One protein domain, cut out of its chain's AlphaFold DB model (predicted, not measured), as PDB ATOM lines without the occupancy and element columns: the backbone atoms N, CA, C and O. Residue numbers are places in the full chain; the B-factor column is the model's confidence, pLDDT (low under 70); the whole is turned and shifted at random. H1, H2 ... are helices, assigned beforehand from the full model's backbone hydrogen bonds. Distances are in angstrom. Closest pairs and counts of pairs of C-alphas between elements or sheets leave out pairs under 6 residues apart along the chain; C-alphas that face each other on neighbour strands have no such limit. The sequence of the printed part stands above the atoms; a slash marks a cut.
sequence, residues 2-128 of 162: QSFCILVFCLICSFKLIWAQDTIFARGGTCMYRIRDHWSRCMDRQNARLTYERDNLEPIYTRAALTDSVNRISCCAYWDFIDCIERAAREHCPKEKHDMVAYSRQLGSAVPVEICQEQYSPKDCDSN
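This is residues 2 to 128 of the 162 residues of an uncharacterized protein of Sarcoptes scabiei (UniProt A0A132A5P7). A long helical hairpin of H3 and H4 has the short helices H6 and H7 packed on H4, and H1 slants away from one end of it, its residues 2 to 20 sticking out as a free arm. The printed part has 127 residues with seven named helices, H1 to H7 in chain order, and no named strand: all helix. It is only just loose, close to compact, with a radius of gyration of the C-alphas of 17.1 A, and its outline is flat, 54 by 42 by 22 A.

Begin at H4, residues 63 to 92, the hub, which touches five helices. With H3, residues 36 to 55, it forms a hairpin at a shallow tilt of 22 degrees; the closest C-alphas, of Gln 46 and Ala 77, are 5.5 A apart. Look next at residues 71 to 75 of H4, which alone touch H6, residues 113 to 119, at a steep tilt of 60 degrees; the closest C-alphas are those of Cys 75 and Cys 116, 5.2 A. Residues 76 to 79 alone touch H7, residues 122 to 125, closest at the C-alphas of Cys 76 and Cys 125, 5.2 A. Residues 82 to 86 alone only just touch H5, residues 100 to 106, with 3 pairs of C-alphas within 8 A, the closest those of Ile 82 and Ser 104, 7.0 A. Residues 89 to 92 alone touch H2, residues 30 to 34, closest at the C-alphas of Cys 31 and Ala 89, 6.7 A. H1, residues 2 to 27, is apart from H4 and, with 3 pairs within 8 A, only just touches H2, only at the corner. Every O i to N i+4 pair is within hydrogen-bond range in H2 to H6, and 21 of 22 in H1; H7 is too short for one.

Find C-alpha 2 at (-47.276, -39.436, 14.099); from there H1 runs 38.7 A. H3 is 28.5 A long, and H4 runs 43.3 A to C-alpha 92 at (-3.445, -28.217, 1.800).

The farthest C-alphas, of Gln 2 and Lys 95, are 53.7 A apart. The printed part has no cut and no long link. The model's pLDDT is under 70 at residues 2 to 29, 107 to 110 and 126 to 128.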
ATOM      1  N   GLN A   2     -48.180 -40.378  13.414       46.12
ATOM      2  CA  GLN A   2     -47.276 -39.436  14.099       46.12
ATOM      3  C   GLN A   2     -45.770 -39.695  13.856       46.12
ATOM      4  O   GLN A   2     -45.011 -38.747  13.676       46.12
ATOM      5  N   SER A   3     -45.340 -40.959  13.739       44.75
ATOM      6  CA  SER A   3     -43.926 -41.308  13.489       44.75
ATOM      7  C   SER A   3     -43.426 -40.962  12.081       44.75
ATOM      8  O   SER A   3     -42.237 -40.719  11.900       44.75
ATOM      9  N   PHE A   4     -44.319 -40.892  11.086       43.34
ATOM     10  CA  PHE A   4     -43.953 -40.517   9.713       43.34
ATOM     11  C   PHE A   4     -43.612 -39.024   9.614       43.34
ATOM     12  O   PHE A   4     -42.659 -38.653   8.934       43.34
ATOM     13  N   CYS A   5     -44.327 -38.171  10.357       46.25
ATOM     14  CA  CYS A   5     -44.044 -36.737  10.396       46.25
ATOM     15  C   CYS A   5     -42.673 -36.426  11.013       46.25
ATOM     16  O   CYS A   5     -41.998 -35.519  10.540       46.25
ATOM     17  N   ILE A   6     -42.233 -37.188  12.022       56.97
ATOM     18  CA  ILE A   6     -40.932 -36.978  12.682       56.97
ATOM     19  C   ILE A   6     -39.778 -37.329  11.731       56.97
ATOM     20  O   ILE A   6     -38.837 -36.553  11.599       56.97
ATOM     21  N   LEU A   7     -39.878 -38.448  11.004       50.56
ATOM     22  CA  LEU A   7     -38.873 -38.859  10.012       50.56
ATOM     23  C   LEU A   7     -38.733 -37.854   8.862       50.56
ATOM     24  O   LEU A   7     -37.618 -37.505   8.479       50.56
ATOM     25  N   VAL A   8     -39.856 -37.349   8.345       54.53
ATOM     26  CA  VAL A   8     -39.858 -36.321   7.294       54.53
ATOM     27  C   VAL A   8     -39.259 -35.011   7.814       54.53
ATOM     28  O   VAL A   8     -38.458 -34.390   7.119       54.53
ATOM     29  N   PHE A   9     -39.569 -34.613   9.051       53.53
ATOM     30  CA  PHE A   9     -39.009 -33.400   9.647       53.53
ATOM     31  C   PHE A   9     -37.495 -33.515   9.892       53.53
ATOM     32  O   PHE A   9     -36.758 -32.574   9.597       53.53
ATOM     33  N   CYS A  10     -37.011 -34.679  10.343       53.25
ATOM     34  CA  CYS A  10     -35.578 -34.961  10.461       53.25
ATOM     35  C   CYS A  10     -34.871 -34.902   9.099       53.25
ATOM     36  O   CYS A  10     -33.848 -34.232   8.983       53.25
ATOM     37  N   LEU A  11     -35.444 -35.518   8.057       50.75
ATOM     38  CA  LEU A  11     -34.890 -35.470   6.700       50.75
ATOM     39  C   LEU A  11     -34.822 -34.035   6.160       50.75
ATOM     40  O   LEU A  11     -33.786 -33.626   5.645       50.75
ATOM     41  N   ILE A  12     -35.879 -33.235   6.331       54.09
ATOM     42  CA  ILE A  12     -35.902 -31.834   5.878       54.09
ATOM     43  C   ILE A  12     -34.860 -30.986   6.628       54.09
ATOM     44  O   ILE A  12     -34.225 -30.118   6.026       54.09
ATOM     45  N   CYS A  13     -34.656 -31.235   7.925       49.53
ATOM     46  CA  CYS A  13     -33.666 -30.514   8.725       49.53
ATOM     47  C   CYS A  13     -32.231 -30.835   8.273       49.53
ATOM     48  O   CYS A  13     -31.436 -29.922   8.047       49.53
ATOM     49  N   SER A  14     -31.932 -32.116   8.030       47.50
ATOM     50  CA  SER A  14     -30.647 -32.547   7.469       47.50
ATOM     51  C   SER A  14     -30.406 -31.976   6.067       47.50
ATOM     52  O   SER A  14     -29.300 -31.532   5.771       47.50
ATOM     53  N   PHE A  15     -31.441 -31.905   5.223       47.84
ATOM     54  CA  PHE A  15     -31.336 -31.312   3.888       47.84
ATOM     55  C   PHE A  15     -30.968 -29.825   3.936       47.84
ATOM     56  O   PHE A  15     -30.094 -29.392   3.188       47.84
ATOM     57  N   LYS A  16     -31.571 -29.033   4.833       46.25
ATOM     58  CA  LYS A  16     -31.224 -27.606   4.957       46.25
ATOM     59  C   LYS A  16     -29.770 -27.387   5.373       46.25
ATOM     60  O   LYS A  16     -29.138 -26.457   4.875       46.25
ATOM     61  N   LEU A  17     -29.246 -28.243   6.248       49.84
ATOM     62  CA  LEU A  17     -27.861 -28.164   6.708       49.84
ATOM     63  C   LEU A  17     -26.868 -28.436   5.560       49.84
ATOM     64  O   LEU A  17     -25.919 -27.678   5.383       49.84
ATOM     65  N   ILE A  18     -27.136 -29.462   4.743       52.12
ATOM     66  CA  ILE A  18     -26.289 -29.847   3.599       52.12
ATOM     67  C   ILE A  18     -26.261 -28.736   2.541       52.12
ATOM     68  O   ILE A  18     -25.192 -28.335   2.088       52.12
ATOM     69  N   TRP A  19     -27.426 -28.175   2.201       48.53
ATOM     70  CA  TRP A  19     -27.519 -27.099   1.209       48.53
ATOM     71  C   TRP A  19     -26.823 -25.815   1.673       48.53
ATOM     72  O   TRP A  19     -26.165 -25.149   0.876       48.53
ATOM     73  N   ALA A  20     -26.922 -25.473   2.961       54.22
ATOM     74  CA  ALA A  20     -26.194 -24.335   3.513       54.22
ATOM     75  C   ALA A  20     -24.675 -24.539   3.389       54.22
ATOM     76  O   ALA A  20     -23.980 -23.638   2.918       54.22
ATOM     77  N   GLN A  21     -24.171 -25.737   3.703       55.03
ATOM     78  CA  GLN A  21     -22.757 -26.084   3.537       55.03
ATOM     79  C   GLN A  21     -22.300 -25.971   2.078       55.03
ATOM     80  O   GLN A  21     -21.321 -25.281   1.792       55.03
ATOM     81  N   ASP A  22     -23.029 -26.582   1.143       54.31
ATOM     82  CA  ASP A  22     -22.660 -26.579  -0.273       54.31
ATOM     83  C   ASP A  22     -22.653 -25.160  -0.862       54.31
ATOM     84  O   ASP A  22     -21.793 -24.840  -1.680       54.31
ATOM     85  N   THR A  23     -23.534 -24.262  -0.402       58.47
ATOM     86  CA  THR A  23     -23.520 -22.852  -0.842       58.47
ATOM     87  C   THR A  23     -22.336 -22.052  -0.295       58.47
ATOM     88  O   THR A  23     -21.823 -21.177  -0.995       58.47
ATOM     89  N   ILE A  24     -21.868 -22.361   0.921       58.94
ATOM     90  CA  ILE A  24     -20.662 -21.755   1.505       58.94
ATOM     91  C   ILE A  24     -19.435 -22.188   0.695       58.94
ATOM     92  O   ILE A  24     -18.638 -21.343   0.289       58.94
ATOM     93  N   PHE A  25     -19.320 -23.479   0.372       62.38
ATOM     94  CA  PHE A  25     -18.190 -23.998  -0.405       62.38
ATOM     95  C   PHE A  25     -18.243 -23.631  -1.890       62.38
ATOM     96  O   PHE A  25     -17.191 -23.416  -2.480       62.38
ATOM     97  N   ALA A  26     -19.431 -23.488  -2.483       59.38
ATOM     98  CA  ALA A  26     -19.589 -23.009  -3.859       59.38
ATOM     99  C   ALA A  26     -19.217 -21.523  -4.020       59.38
ATOM    100  O   ALA A  26     -18.835 -21.099  -5.109       59.38
ATOM    101  N   ARG A  27     -19.327 -20.723  -2.948       56.22
ATOM    102  CA  ARG A  27     -18.853 -19.326  -2.899       56.22
ATOM    103  C   ARG A  27     -17.391 -19.200  -2.460       56.22
ATOM    104  O   ARG A  27     -16.782 -18.150  -2.671       56.22
ATOM    105  N   GLY A  28     -16.835 -20.232  -1.834       57.47
ATOM    106  CA  GLY A  28     -15.421 -20.325  -1.494       57.47
ATOM    107  C   GLY A  28     -14.566 -20.583  -2.736       57.47
ATOM    108  O   GLY A  28     -14.980 -21.275  -3.661       57.47
ATOM    109  N   GLY A  29     -13.354 -20.026  -2.775       65.94
ATOM    110  CA  GLY A  29     -12.379 -20.383  -3.811       65.94
ATOM    111  C   GLY A  29     -12.011 -21.875  -3.773       65.94
ATOM    112  O   GLY A  29     -12.375 -22.601  -2.845       65.94
ATOM    113  N   THR A  30     -11.219 -22.329  -4.749       74.81
ATOM    114  CA  THR A  30     -10.781 -23.732  -4.894       74.81
ATOM    115  C   THR A  30     -10.222 -24.343  -3.610       74.81
ATOM    116  O   THR A  30     -10.484 -25.514  -3.333       74.81
ATOM    117  N   CYS A  31      -9.502 -23.563  -2.797       80.88
ATOM    118  CA  CYS A  31      -8.976 -24.065  -1.534       80.88
ATOM    119  C   CYS A  31     -10.058 -24.416  -0.505       80.88
ATOM    120  O   CYS A  31      -9.970 -25.477   0.106       80.88
ATOM    121  N   MET A  32     -11.099 -23.589  -0.335       78.88
ATOM    122  CA  MET A  32     -12.131 -23.818   0.690       78.88
ATOM    123  C   MET A  32     -12.860 -25.148   0.454       78.88
ATOM    124  O   MET A  32     -13.158 -25.875   1.397       78.88
ATOM    125  N   TYR A  33     -13.059 -25.506  -0.818       80.69
ATOM    126  CA  TYR A  33     -13.580 -26.814  -1.207       80.69
ATOM    127  C   TYR A  33     -12.621 -27.961  -0.843       80.69
ATOM    128  O   TYR A  33     -13.053 -28.983  -0.315       80.69
ATOM    129  N   ARG A  34     -11.307 -27.795  -1.066       84.06
ATOM    130  CA  ARG A  34     -10.296 -28.813  -0.712       84.06
ATOM    131  C   ARG A  34     -10.190 -29.052   0.789       84.06
ATOM    132  O   ARG A  34      -9.946 -30.179   1.203       84.06
ATOM    133  N   ILE A  35     -10.384 -28.015   1.600       86.25
ATOM    134  CA  ILE A  35     -10.321 -28.121   3.061       86.25
ATOM    135  C   ILE A  35     -11.687 -28.377   3.707       86.25
ATOM    136  O   ILE A  35     -11.799 -28.253   4.923       86.25
ATOM    137  N   ARG A  36     -12.717 -28.772   2.946       84.56
ATOM    138  CA  ARG A  36     -14.078 -29.010   3.463       84.56
ATOM    139  C   ARG A  36     -14.110 -29.907   4.702       84.56
ATOM    140  O   ARG A  36     -14.771 -29.586   5.689       84.56
ATOM    141  N   ASP A  37     -13.369 -31.007   4.680       87.38
ATOM    142  CA  ASP A  37     -13.358 -31.961   5.794       87.38
ATOM    143  C   ASP A  37     -12.603 -31.408   7.016       87.38
ATOM    144  O   ASP A  37     -12.904 -31.748   8.162       87.38
ATOM    145  N   HIS A  38     -11.619 -30.527   6.802       89.69
ATOM    146  CA  HIS A  38     -10.975 -29.786   7.890       89.69
ATOM    147  C   HIS A  38     -11.917 -28.730   8.453       89.69
ATOM    148  O   HIS A  38     -12.035 -28.618   9.668       89.69
ATOM    149  N   TRP A  39     -12.641 -28.031   7.584       86.25
ATOM    150  CA  TRP A  39     -13.649 -27.061   7.972       86.25
ATOM    151  C   TRP A  39     -14.715 -27.678   8.873       86.25
ATOM    152  O   TRP A  39     -14.992 -27.130   9.937       86.25
ATOM    153  N   SER A  40     -15.235 -28.857   8.512       85.38
ATOM    154  CA  SER A  40     -16.218 -29.567   9.342       85.38
ATOM    155  C   SER A  40     -15.649 -29.875  10.724       85.38
ATOM    156  O   SER A  40     -16.275 -29.565  11.729       85.38
ATOM    157  N   ARG A  41     -14.414 -30.389  10.791       88.19
ATOM    158  CA  ARG A  41     -13.748 -30.684  12.071       88.19
ATOM    159  C   ARG A  41     -13.490 -29.434  12.911       88.19
ATOM    160  O   ARG A  41     -13.627 -29.484  14.132       88.19
ATOM    161  N   CYS A  42     -13.115 -28.319  12.284       87.56
ATOM    162  CA  CYS A  42     -12.957 -27.041  12.973       87.56
ATOM    163  C   CYS A  42     -14.301 -26.557  13.537       87.56
ATOM    164  O   CYS A  42     -14.347 -26.090  14.673       87.56
ATOM    165  N   MET A  43     -15.393 -26.726  12.782       85.88
ATOM    166  CA  MET A  43     -16.745 -26.324  13.186       85.88
ATOM    167  C   MET A  43     -17.237 -27.177  14.355       85.88
ATOM    168  O   MET A  43     -17.732 -26.654  15.349       85.88
ATOM    169  N   ASP A  44     -17.026 -28.491  14.289       87.06
ATOM    170  CA  ASP A  44     -17.367 -29.410  15.375       87.06
ATOM    171  C   ASP A  44     -16.600 -29.065  16.656       87.06
ATOM    172  O   ASP A  44     -17.176 -29.033  17.744       87.06
ATOM    173  N   ARG A  45     -15.308 -28.726  16.536       85.94
ATOM    174  CA  ARG A  45     -14.489 -28.274  17.670       85.94
ATOM    175  C   ARG A  45     -15.001 -26.958  18.260       85.94
ATOM    176  O   ARG A  45     -15.063 -26.837  19.483       85.94
ATOM    177  N   GLN A  46     -15.373 -25.997  17.418       86.44
ATOM    178  CA  GLN A  46     -15.965 -24.732  17.855       86.44
ATOM    179  C   GLN A  46     -17.271 -24.977  18.621       86.44
ATOM    180  O   GLN A  46     -17.440 -24.477  19.732       86.44
ATOM    181  N   ASN A  47     -18.165 -25.800  18.069       84.94
ATOM    182  CA  ASN A  47     -19.438 -26.150  18.697       84.94
ATOM    183  C   ASN A  47     -19.245 -26.891  20.024       84.94
ATOM    184  O   ASN A  47     -19.965 -26.624  20.987       84.94
ATOM    185  N   ALA A  48     -18.254 -27.782  20.105       84.12
ATOM    186  CA  ALA A  48     -17.904 -28.468  21.343       84.12
ATOM    187  C   ALA A  48     -17.430 -27.482  22.422       84.12
ATOM    188  O   ALA A  48     -17.896 -27.564  23.558       84.12
ATOM    189  N   ARG A  49     -16.575 -26.511  22.062       83.69
ATOM    190  CA  ARG A  49     -16.139 -25.447  22.981       83.69
ATOM    191  C   ARG A  49     -17.321 -24.608  23.457       83.69
ATOM    192  O   ARG A  49     -17.498 -24.450  24.657       83.69
ATOM    193  N   LEU A  50     -18.155 -24.123  22.539       84.69
ATOM    194  CA  LEU A  50     -19.338 -23.325  22.880       84.69
ATOM    195  C   LEU A  50     -20.299 -24.082  23.806       84.69
ATOM    196  O   LEU A  50     -20.837 -23.502  24.745       84.69
ATOM    197  N   THR A  51     -20.490 -25.380  23.564       82.31
ATOM    198  CA  THR A  51     -21.325 -26.240  24.414       82.31
ATOM    199  C   THR A  51     -20.721 -26.383  25.810       82.31
ATOM    200  O   THR A  51     -21.422 -26.187  26.797       82.31
ATOM    201  N   TYR A  52     -19.416 -26.657  25.899       85.06
ATOM    202  CA  TYR A  52     -18.712 -26.771  27.174       85.06
ATOM    203  C   TYR A  52     -18.776 -25.475  27.991       85.06
ATOM    204  O   TYR A  52     -19.130 -25.509  29.165       85.06
ATOM    205  N   GLU A  53     -18.477 -24.332  27.374       82.88
ATOM    206  CA  GLU A  53     -18.478 -23.020  28.038       82.88
ATOM    207  C   GLU A  53     -19.887 -22.622  28.497       82.88
ATOM    208  O   GLU A  53     -20.059 -22.088  29.589       82.88
ATOM    209  N   ARG A  54     -20.921 -22.942  27.706       80.94
ATOM    210  CA  ARG A  54     -22.323 -22.755  28.106       80.94
ATOM    211  C   ARG A  54     -22.667 -23.579  29.347       80.94
ATOM    212  O   ARG A  54     -23.342 -23.074  30.239       80.94
ATOM    213  N   ASP A  55     -22.240 -24.839  29.386       79.56
ATOM    214  CA  ASP A  55     -22.598 -25.775  30.457       79.56
ATOM    215  C   ASP A  55     -21.799 -25.532  31.752       79.56
ATOM    216  O   ASP A  55     -22.239 -25.937  32.825       79.56
ATOM    217  N   ASN A  56     -20.652 -24.848  31.664       81.44
ATOM    218  CA  ASN A  56     -19.777 -24.518  32.797       81.44
ATOM    219  C   ASN A  56     -19.740 -23.013  33.105       81.44
ATOM    220  O   ASN A  56     -18.843 -22.550  33.810       81.44
ATOM    221  N   LEU A  57     -20.696 -22.245  32.578       79.31
ATOM    222  CA  LEU A  57     -20.753 -20.809  32.807       79.31
ATOM    223  C   LEU A  57     -20.977 -20.529  34.299       79.31
ATOM    224  O   LEU A  57     -21.940 -21.019  34.895       79.31
ATOM    225  N   GLU A  58     -20.102 -19.723  34.897       78.12
ATOM    226  CA  GLU A  58     -20.284 -19.267  36.274       78.12
ATOM    227  C   GLU A  58     -21.620 -18.517  36.420       78.12
ATOM    228  O   GLU A  58     -22.104 -17.908  35.462       78.12
ATOM    229  N   PRO A  59     -22.258 -18.545  37.602       78.38
ATOM    230  CA  PRO A  59     -23.508 -17.830  37.802       78.38
ATOM    231  C   PRO A  59     -23.291 -16.316  37.681       78.38
ATOM    232  O   PRO A  59     -22.580 -15.700  38.474       78.38
ATOM    233  N   ILE A  60     -23.942 -15.708  36.685       78.69
ATOM    234  CA  ILE A  60     -23.857 -14.275  36.401       78.69
ATOM    235  C   ILE A  60     -25.133 -13.568  36.860       78.69
ATOM    236  O   ILE A  60     -26.238 -13.887  36.423       78.69
ATOM    237  N   TYR A  61     -24.973 -12.547  37.701       77.19
ATOM    238  CA  TYR A  61     -26.092 -11.853  38.350       77.19
ATOM    239  C   TYR A  61     -26.504 -10.537  37.670       77.19
ATOM    240  O   TYR A  61     -27.426  -9.869  38.135       77.19
ATOM    241  N   THR A  62     -25.850 -10.142  36.569       81.50
ATOM    242  CA  THR A  62     -26.212  -8.935  35.804       81.50
ATOM    243  C   THR A  62     -26.272  -9.202  34.304       81.50
ATOM    244  O   THR A  62     -25.492  -9.978  33.755       81.50
ATOM    245  N   ARG A  63     -27.182  -8.510  33.606       82.00
ATOM    246  CA  ARG A  63     -27.327  -8.638  32.147       82.00
ATOM    247  C   ARG A  63     -26.069  -8.195  31.397       82.00
ATOM    248  O   ARG A  63     -25.726  -8.807  30.397       82.00
ATOM    249  N   ALA A  64     -25.392  -7.153  31.882       80.88
ATOM    250  CA  ALA A  64     -24.170  -6.647  31.265       80.88
ATOM    251  C   ALA A  64     -23.036  -7.679  31.332       80.88
ATOM    252  O   ALA A  64     -22.438  -7.980  30.305       80.88
ATOM    253  N   ALA A  65     -22.810  -8.284  32.503       76.56
ATOM    254  CA  ALA A  65     -21.800  -9.328  32.659       76.56
ATOM    255  C   ALA A  65     -22.139 -10.592  31.849       76.56
ATOM    256  O   ALA A  65     -21.239 -11.252  31.342       76.56
ATOM    257  N   LEU A  66     -23.430 -10.913  31.683       82.50
ATOM    258  CA  LEU A  66     -23.844 -12.058  30.872       82.50
ATOM    259  C   LEU A  66     -23.530 -11.813  29.395       82.50
ATOM    260  O   LEU A  66     -22.952 -12.676  28.742       82.50
ATOM    261  N   THR A  67     -23.879 -10.632  28.881       83.69
ATOM    262  CA  THR A  67     -23.564 -10.242  27.502       83.69
ATOM    263  C   THR A  67     -22.056 -10.228  27.255       83.69
ATOM    264  O   THR A  67     -21.613 -10.769  26.248       83.69
ATOM    265  N   ASP A  68     -21.272  -9.657  28.172       83.88
ATOM    266  CA  ASP A  68     -19.807  -9.612  28.076       83.88
ATOM    267  C   ASP A  68     -19.198 -11.024  28.036       83.88
ATOM    268  O   ASP A  68     -18.425 -11.355  27.138       83.88
ATOM    269  N   SER A  69     -19.633 -11.906  28.938       84.25
ATOM    270  CA  SER A  69     -19.165 -13.293  28.984       84.25
ATOM    271  C   SER A  69     -19.523 -14.073  27.712       84.25
ATOM    272  O   SER A  69     -18.659 -14.715  27.111       84.25
ATOM    273  N   VAL A  70     -20.770 -13.965  27.239       85.31
ATOM    274  CA  VAL A  70     -21.227 -14.630  26.007       85.31
ATOM    275  C   VAL A  70     -20.482 -14.106  24.779       85.31
ATOM    276  O   VAL A  70     -20.084 -14.905  23.927       85.31
ATOM    277  N   ASN A  71     -20.262 -12.791  24.685       86.88
ATOM    278  CA  ASN A  71     -19.499 -12.196  23.591       86.88
ATOM    279  C   ASN A  71     -18.051 -12.684  23.609       86.88
ATOM    280  O   ASN A  71     -17.558 -13.137  22.577       86.88
ATOM    281  N   ARG A  72     -17.399 -12.686  24.778       86.25
ATOM    282  CA  ARG A  72     -16.036 -13.201  24.940       86.25
ATOM    283  C   ARG A  72     -15.924 -14.658  24.496       86.25
ATOM    284  O   ARG A  72     -15.071 -14.983  23.675       86.25
ATOM    285  N   ILE A  73     -16.801 -15.528  25.002       86.50
ATOM    286  CA  ILE A  73     -16.827 -16.958  24.656       86.50
ATOM    287  C   ILE A  73     -17.011 -17.141  23.147       86.50
ATOM    288  O   ILE A  73     -16.260 -17.886  22.514       86.50
ATOM    289  N   SER A  74     -17.974 -16.429  22.560       86.44
ATOM    290  CA  SER A  74     -18.285 -16.519  21.132       86.44
ATOM    291  C   SER A  74     -17.125 -16.034  20.261       86.44
ATOM    292  O   SER A  74     -16.758 -16.713  19.303       86.44
ATOM    293  N   CYS A  75     -16.512 -14.901  20.610       87.12
ATOM    294  CA  CYS A  75     -15.374 -14.348  19.883       87.12
ATOM    295  C   CYS A  75     -14.131 -15.234  19.994       87.12
ATOM    296  O   CYS A  75     -13.460 -15.468  18.993       87.12
ATOM    297  N   CYS A  76     -13.854 -15.811  21.162       86.31
ATOM    298  CA  CYS A  76     -12.732 -16.734  21.308       86.31
ATOM    299  C   CYS A  76     -12.939 -18.048  20.555       86.31
ATOM    300  O   CYS A  76     -12.023 -18.523  19.889       86.31
ATOM    301  N   ALA A  77     -14.149 -18.604  20.584       86.44
ATOM    302  CA  ALA A  77     -14.481 -19.763  19.764       86.44
ATOM    303  C   ALA A  77     -14.376 -19.445  18.258       86.44
ATOM    304  O   ALA A  77     -13.970 -20.298  17.470       86.44
ATOM    305  N   TYR A  78     -14.721 -18.219  17.851       86.75
ATOM    306  CA  TYR A  78     -14.557 -17.743  16.480       86.75
ATOM    307  C   TYR A  78     -13.082 -17.641  16.063       86.75
ATOM    308  O   TYR A  78     -12.725 -18.153  15.003       86.75
ATOM    309  N   TRP A  79     -12.214 -17.040  16.882       87.00
ATOM    310  CA  TRP A  79     -10.787 -16.934  16.563       87.00
ATOM    311  C   TRP A  79     -10.114 -18.305  16.451       87.00
ATOM    312  O   TRP A  79      -9.444 -18.568  15.454       87.00
ATOM    313  N   ASP A  80     -10.397 -19.220  17.380       86.69
ATOM    314  CA  ASP A  80      -9.932 -20.612  17.305       86.69
ATOM    315  C   ASP A  80     -10.351 -21.300  16.000       86.69
ATOM    316  O   ASP A  80      -9.588 -22.066  15.399       86.69
ATOM    317  N   PHE A  81     -11.593 -21.058  15.572       87.31
ATOM    318  CA  PHE A  81     -12.121 -21.606  14.334       87.31
ATOM    319  C   PHE A  81     -11.349 -21.062  13.124       87.31
ATOM    320  O   PHE A  81     -10.906 -21.844  12.280       87.31
ATOM    321  N   ILE A  82     -11.139 -19.743  13.055       86.88
ATOM    322  CA  ILE A  82     -10.385 -19.092  11.975       86.88
ATOM    323  C   ILE A  82      -8.949 -19.623  11.909       86.88
ATOM    324  O   ILE A  82      -8.501 -20.005  10.827       86.88
ATOM    325  N   ASP A  83      -8.265 -19.749  13.046       88.44
ATOM    326  CA  ASP A  83      -6.906 -20.296  13.123       88.44
ATOM    327  C   ASP A  83      -6.842 -21.762  12.673       88.44
ATOM    328  O   ASP A  83      -5.878 -22.209  12.040       88.44
ATOM    329  N   CYS A  84      -7.878 -22.543  12.988       88.88
ATOM    330  CA  CYS A  84      -8.007 -23.926  12.542       88.88
ATOM    331  C   CYS A  84      -8.135 -24.021  11.013       88.88
ATOM    332  O   CYS A  84      -7.430 -24.822  10.387       88.88
ATOM    333  N   ILE A  85      -8.972 -23.171  10.410       87.81
ATOM    334  CA  ILE A  85      -9.130 -23.069   8.954       87.81
ATOM    335  C   ILE A  85      -7.844 -22.593   8.290       87.81
ATOM    336  O   ILE A  85      -7.425 -23.176   7.291       87.81
ATOM    337  N   GLU A  86      -7.199 -21.567   8.843       87.69
ATOM    338  CA  GLU A  86      -5.968 -21.023   8.280       87.69
ATOM    339  C   GLU A  86      -4.871 -22.084   8.231       87.69
ATOM    340  O   GLU A  86      -4.214 -22.260   7.204       87.69
ATOM    341  N   ARG A  87      -4.700 -22.839   9.322       90.44
ATOM    342  CA  ARG A  87      -3.721 -23.928   9.389       90.44
ATOM    343  C   ARG A  87      -3.980 -24.977   8.308       90.44
ATOM    344  O   ARG A  87      -3.045 -25.360   7.610       90.44
ATOM    345  N   ALA A  88      -5.237 -25.381   8.127       90.44
ATOM    346  CA  ALA A  88      -5.618 -26.323   7.076       90.44
ATOM    347  C   ALA A  88      -5.372 -25.753   5.668       90.44
ATOM    348  O   ALA A  88      -4.880 -26.461   4.790       90.44
ATOM    349  N   ALA A  89      -5.674 -24.473   5.446       88.44
ATOM    350  CA  ALA A  89      -5.455 -23.814   4.163       88.44
ATOM    351  C   ALA A  89      -3.960 -23.740   3.809       88.44
ATOM    352  O   ALA A  89      -3.586 -24.084   2.686       88.44
ATOM    353  N   ARG A  90      -3.099 -23.381   4.774       89.75
ATOM    354  CA  ARG A  90      -1.638 -23.352   4.588       89.75
ATOM    355  C   ARG A  90      -1.065 -24.738   4.281       89.75
ATOM    356  O   ARG A  90      -0.137 -24.846   3.486       89.75
ATOM    357  N   GLU A  91      -1.606 -25.788   4.897       91.56
ATOM    358  CA  GLU A  91      -1.150 -27.169   4.703       91.56
ATOM    359  C   GLU A  91      -1.588 -27.744   3.347       91.56
ATOM    360  O   GLU A  91      -0.778 -28.313   2.614       91.56
ATOM    361  N   HIS A  92      -2.857 -27.563   2.976       88.81
ATOM    362  CA  HIS A  92      -3.445 -28.217   1.800       88.81
ATOM    363  C   HIS A  92      -3.453 -27.356   0.533       88.81
ATOM    364  O   HIS A  92      -3.627 -27.883  -0.570       88.81
ATOM    365  N   CYS A  93      -3.249 -26.046   0.654       88.44
ATOM    366  CA  CYS A  93      -3.234 -25.116  -0.471       88.44
ATOM    367  C   CYS A  93      -2.074 -24.097  -0.396       88.44
ATOM    368  O   CYS A  93      -2.300 -22.914  -0.643       88.44
ATOM    369  N   PRO A  94      -0.813 -24.505  -0.152       86.56
ATOM    370  CA  PRO A  94       0.300 -23.593   0.169       86.56
ATOM    371  C   PRO A  94       0.669 -22.580  -0.931       86.56
ATOM    372  O   PRO A  94       1.438 -21.654  -0.695       86.56
ATOM    373  N   LYS A  95       0.176 -22.778  -2.159       85.88
ATOM    374  CA  LYS A  95       0.444 -21.915  -3.322       85.88
ATOM    375  C   LYS A  95      -0.689 -20.922  -3.606       85.88
ATOM    376  O   LYS A  95      -0.546 -20.088  -4.495       85.88
ATOM    377  N   GLU A  96      -1.816 -21.033  -2.905       82.94
ATOM    378  CA  GLU A  96      -2.966 -20.144  -3.068       82.94
ATOM    379  C   GLU A  96      -2.873 -18.995  -2.057       82.94
ATOM    380  O   GLU A  96      -2.474 -19.186  -0.912       82.94
ATOM    381  N   LYS A  97      -3.235 -17.775  -2.466       80.44
ATOM    382  CA  LYS A  97      -3.305 -16.645  -1.534       80.44
ATOM    383  C   LYS A  97      -4.519 -16.833  -0.621       80.44
ATOM    384  O   LYS A  97      -5.648 -16.867  -1.108       80.44
ATOM    385  N   HIS A  98      -4.291 -16.928   0.687       76.62
ATOM    386  CA  HIS A  98      -5.358 -17.056   1.681       76.62
ATOM    387  C   HIS A  98      -5.823 -15.674   2.135       76.62
ATOM    388  O   HIS A  98      -5.100 -14.963   2.830       76.62
ATOM    389  N   ASP A  99      -7.028 -15.281   1.731       78.94
ATOM    390  CA  ASP A  99      -7.701 -14.123   2.312       78.94
ATOM    391  C   ASP A  99      -8.548 -14.590   3.502       78.94
ATOM    392  O   ASP A  99      -9.695 -15.019   3.354       78.94
ATOM    393  N   MET A 100      -7.952 -14.524   4.694       76.94
ATOM    394  CA  MET A 100      -8.615 -14.945   5.927       76.94
ATOM    395  C   MET A 100      -9.843 -14.094   6.255       76.94
ATOM    396  O   MET A 100     -10.779 -14.607   6.865       76.94
ATOM    397  N   VAL A 101      -9.891 -12.838   5.797       77.06
ATOM    398  CA  VAL A 101     -11.062 -11.963   5.955       77.06
ATOM    399  C   VAL A 101     -12.201 -12.443   5.056       77.06
ATOM    400  O   VAL A 101     -13.359 -12.473   5.477       77.06
ATOM    401  N   ALA A 102     -11.895 -12.871   3.830       74.38
ATOM    402  CA  ALA A 102     -12.897 -13.450   2.940       74.38
ATOM    403  C   ALA A 102     -13.468 -14.764   3.494       74.38
ATOM    404  O   ALA A 102     -14.686 -14.940   3.476       74.38
ATOM    405  N   TYR A 103     -12.625 -15.650   4.040       74.12
ATOM    406  CA  TYR A 103     -13.097 -16.870   4.709       74.12
ATOM    407  C   TYR A 103     -13.987 -16.538   5.901       74.12
ATOM    408  O   TYR A 103     -15.093 -17.055   5.991       74.12
ATOM    409  N   SER A 104     -13.555 -15.603   6.743       75.25
ATOM    410  CA  SER A 104     -14.305 -15.066   7.880       75.25
ATOM    411  C   SER A 104     -15.750 -14.676   7.526       75.25
ATOM    412  O   SER A 104     -16.696 -15.115   8.186       75.25
ATOM    413  N   ARG A 105     -15.938 -13.915   6.441       75.06
ATOM    414  CA  ARG A 105     -17.257 -13.439   5.984       75.06
ATOM    415  C   ARG A 105     -18.180 -14.559   5.512       75.06
ATOM    416  O   ARG A 105     -19.396 -14.426   5.611       75.06
ATOM    417  N   GLN A 106     -17.624 -15.651   4.992       71.69
ATOM    418  CA  GLN A 106     -18.404 -16.779   4.475       71.69
ATOM    419  C   GLN A 106     -18.988 -17.666   5.582       71.69
ATOM    420  O   GLN A 106     -19.869 -18.475   5.305       71.69
ATOM    421  N   LEU A 107     -18.524 -17.510   6.824       67.88
ATOM    422  CA  LEU A 107     -18.889 -18.382   7.943       67.88
ATOM    423  C   LEU A 107     -20.149 -17.945   8.692       67.88
ATOM    424  O   LEU A 107     -20.723 -18.762   9.399       67.88
ATOM    425  N   GLY A 108     -20.580 -16.686   8.553       63.97
ATOM    426  CA  GLY A 108     -21.797 -16.189   9.205       63.97
ATOM    427  C   GLY A 108     -21.751 -16.276  10.737       63.97
ATOM    428  O   GLY A 108     -22.579 -16.955  11.337       63.97
ATOM    429  N   SER A 109     -20.782 -15.600  11.369       65.75
ATOM    430  CA  SER A 109     -20.641 -15.567  12.835       65.75
ATOM    431  C   SER A 109     -21.904 -15.040  13.532       65.75
ATOM    432  O   SER A 109     -22.525 -14.083  13.071       65.75
ATOM    433  N   ALA A 110     -22.246 -15.632  14.683       68.69
ATOM    434  CA  ALA A 110     -23.336 -15.169  15.545       68.69
ATOM    435  C   ALA A 110     -23.049 -13.796  16.185       68.69
ATOM    436  O   ALA A 110     -23.982 -13.068  16.522       68.69
ATOM    437  N   VAL A 111     -21.766 -13.443  16.333       73.88
ATOM    438  CA  VAL A 111     -21.307 -12.131  16.804       73.88
ATOM    439  C   VAL A 111     -20.613 -11.403  15.646       73.88
ATOM    440  O   VAL A 111     -19.733 -12.003  15.015       73.88
ATOM    441  N   PRO A 112     -20.979 -10.139  15.351       80.00
ATOM    442  CA  PRO A 112     -20.285  -9.312  14.367       80.00
ATOM    443  C   PRO A 112     -18.770  -9.317  14.584       80.00
ATOM    444  O   PRO A 112     -18.297  -9.173  15.714       80.00
ATOM    445  N   VAL A 113     -18.006  -9.487  13.504       79.75
ATOM    446  CA  VAL A 113     -16.543  -9.612  13.588       79.75
ATOM    447  C   VAL A 113     -15.906  -8.342  14.146       79.75
ATOM    448  O   VAL A 113     -14.879  -8.415  14.812       79.75
ATOM    449  N   GLU A 114     -16.547  -7.196  13.929       82.06
ATOM    450  CA  GLU A 114     -16.144  -5.889  14.438       82.06
ATOM    451  C   GLU A 114     -16.114  -5.890  15.970       82.06
ATOM    452  O   GLU A 114     -15.129  -5.468  16.565       82.06
ATOM    453  N   ILE A 115     -17.134  -6.476  16.614       82.06
ATOM    454  CA  ILE A 115     -17.182  -6.601  18.079       82.06
ATOM    455  C   ILE A 115     -16.020  -7.465  18.570       82.06
ATOM    456  O   ILE A 115     -15.343  -7.110  19.533       82.06
ATOM    457  N   CYS A 116     -15.750  -8.581  17.890       84.06
ATOM    458  CA  CYS A 116     -14.636  -9.446  18.259       84.06
ATOM    459  C   CYS A 116     -13.278  -8.767  18.049       84.06
ATOM    460  O   CYS A 116     -12.389  -8.928  18.873       84.06
ATOM    461  N   GLN A 117     -13.102  -7.981  16.987       84.06
ATOM    462  CA  GLN A 117     -11.852  -7.262  16.728       84.06
ATOM    463  C   GLN A 117     -11.603  -6.123  17.721       84.06
ATOM    464  O   GLN A 117     -10.462  -5.924  18.131       84.06
ATOM    465  N   GLU A 118     -12.647  -5.384  18.095       85.69
ATOM    466  CA  GLU A 118     -12.532  -4.219  18.974       85.69
ATOM    467  C   GLU A 118     -12.424  -4.594  20.455       85.69
ATOM    468  O   GLU A 118     -11.706  -3.924  21.196       85.69
ATOM    469  N   GLN A 119     -13.137  -5.636  20.897       83.94
ATOM    470  CA  GLN A 119     -13.315  -5.926  22.328       83.94
ATOM    471  C   GLN A 119     -12.619  -7.205  22.804       83.94
ATOM    472  O   GLN A 119     -12.242  -7.281  23.971       83.94
ATOM    473  N   TYR A 120     -12.434  -8.205  21.935       83.88
ATOM    474  CA  TYR A 120     -11.892  -9.517  22.315       83.88
ATOM    475  C   TYR A 120     -10.893 -10.006  21.268       83.88
ATOM    476  O   TYR A 120     -11.187 -10.889  20.454       83.88
ATOM    477  N   SER A 121      -9.705  -9.402  21.269       79.88
ATOM    478  CA  SER A 121      -8.667  -9.721  20.296       79.88
ATOM    479  C   SER A 121      -8.205 -11.181  20.444       79.88
ATOM    480  O   SER A 121      -8.325 -11.759  21.527       79.88
ATOM    481  N   PRO A 122      -7.607 -11.794  19.404       77.81
ATOM    482  CA  PRO A 122      -7.116 -13.174  19.483       77.81
ATOM    483  C   PRO A 122      -6.196 -13.435  20.688       77.81
ATOM    484  O   PRO A 122      -6.224 -14.511  21.276       77.81
ATOM    485  N   LYS A 123      -5.426 -12.424  21.112       76.25
ATOM    486  CA  LYS A 123      -4.501 -12.510  22.254       76.25
ATOM    487  C   LYS A 123      -5.213 -12.673  23.598       76.25
ATOM    488  O   LYS A 123      -4.641 -13.227  24.530       76.25
ATOM    489  N   ASP A 124      -6.457 -12.212  23.698       74.25
ATOM    490  CA  ASP A 124      -7.253 -12.270  24.927       74.25
ATOM    491  C   ASP A 124      -7.867 -13.667  25.150       74.25
ATOM    492  O   ASP A 124      -8.331 -14.003  26.247       74.25
ATOM    493  N   CYS A 125      -7.831 -14.507  24.112       75.56
ATOM    494  CA  CYS A 125      -8.450 -15.827  24.063       75.56
ATOM    495  C   CYS A 125      -7.519 -16.984  24.460       75.56
ATOM    496  O   CYS A 125      -8.010 -18.077  24.745       75.56
ATOM    497  N   ASP A 126      -6.209 -16.731  24.563       61.75
ATOM    498  CA  ASP A 126      -5.169 -17.734  24.856       61.75
ATOM    499  C   ASP A 126      -5.128 -18.196  26.324       61.75
ATOM    500  O   ASP A 126      -4.439 -19.154  26.675       61.75
ATOM    501  N   SER A 127      -5.853 -17.532  27.227       50.62
ATOM    502  CA  SER A 127      -5.544 -17.633  28.656       50.62
ATOM    503  C   SER A 127      -6.061 -18.871  29.397       50.62
ATOM    504  O   SER A 127      -5.629 -19.031  30.532       50.62
ATOM    505  N   ASN A 128      -6.924 -19.755  28.853       47.09
ATOM    506  CA  ASN A 128      -7.421 -20.891  29.669       47.09
ATOM    507  C   ASN A 128      -8.112 -22.096  28.986       47.09
ATOM    508  O   ASN A 128      -8.736 -22.891  29.690       47.09
TER     509      ASN A 128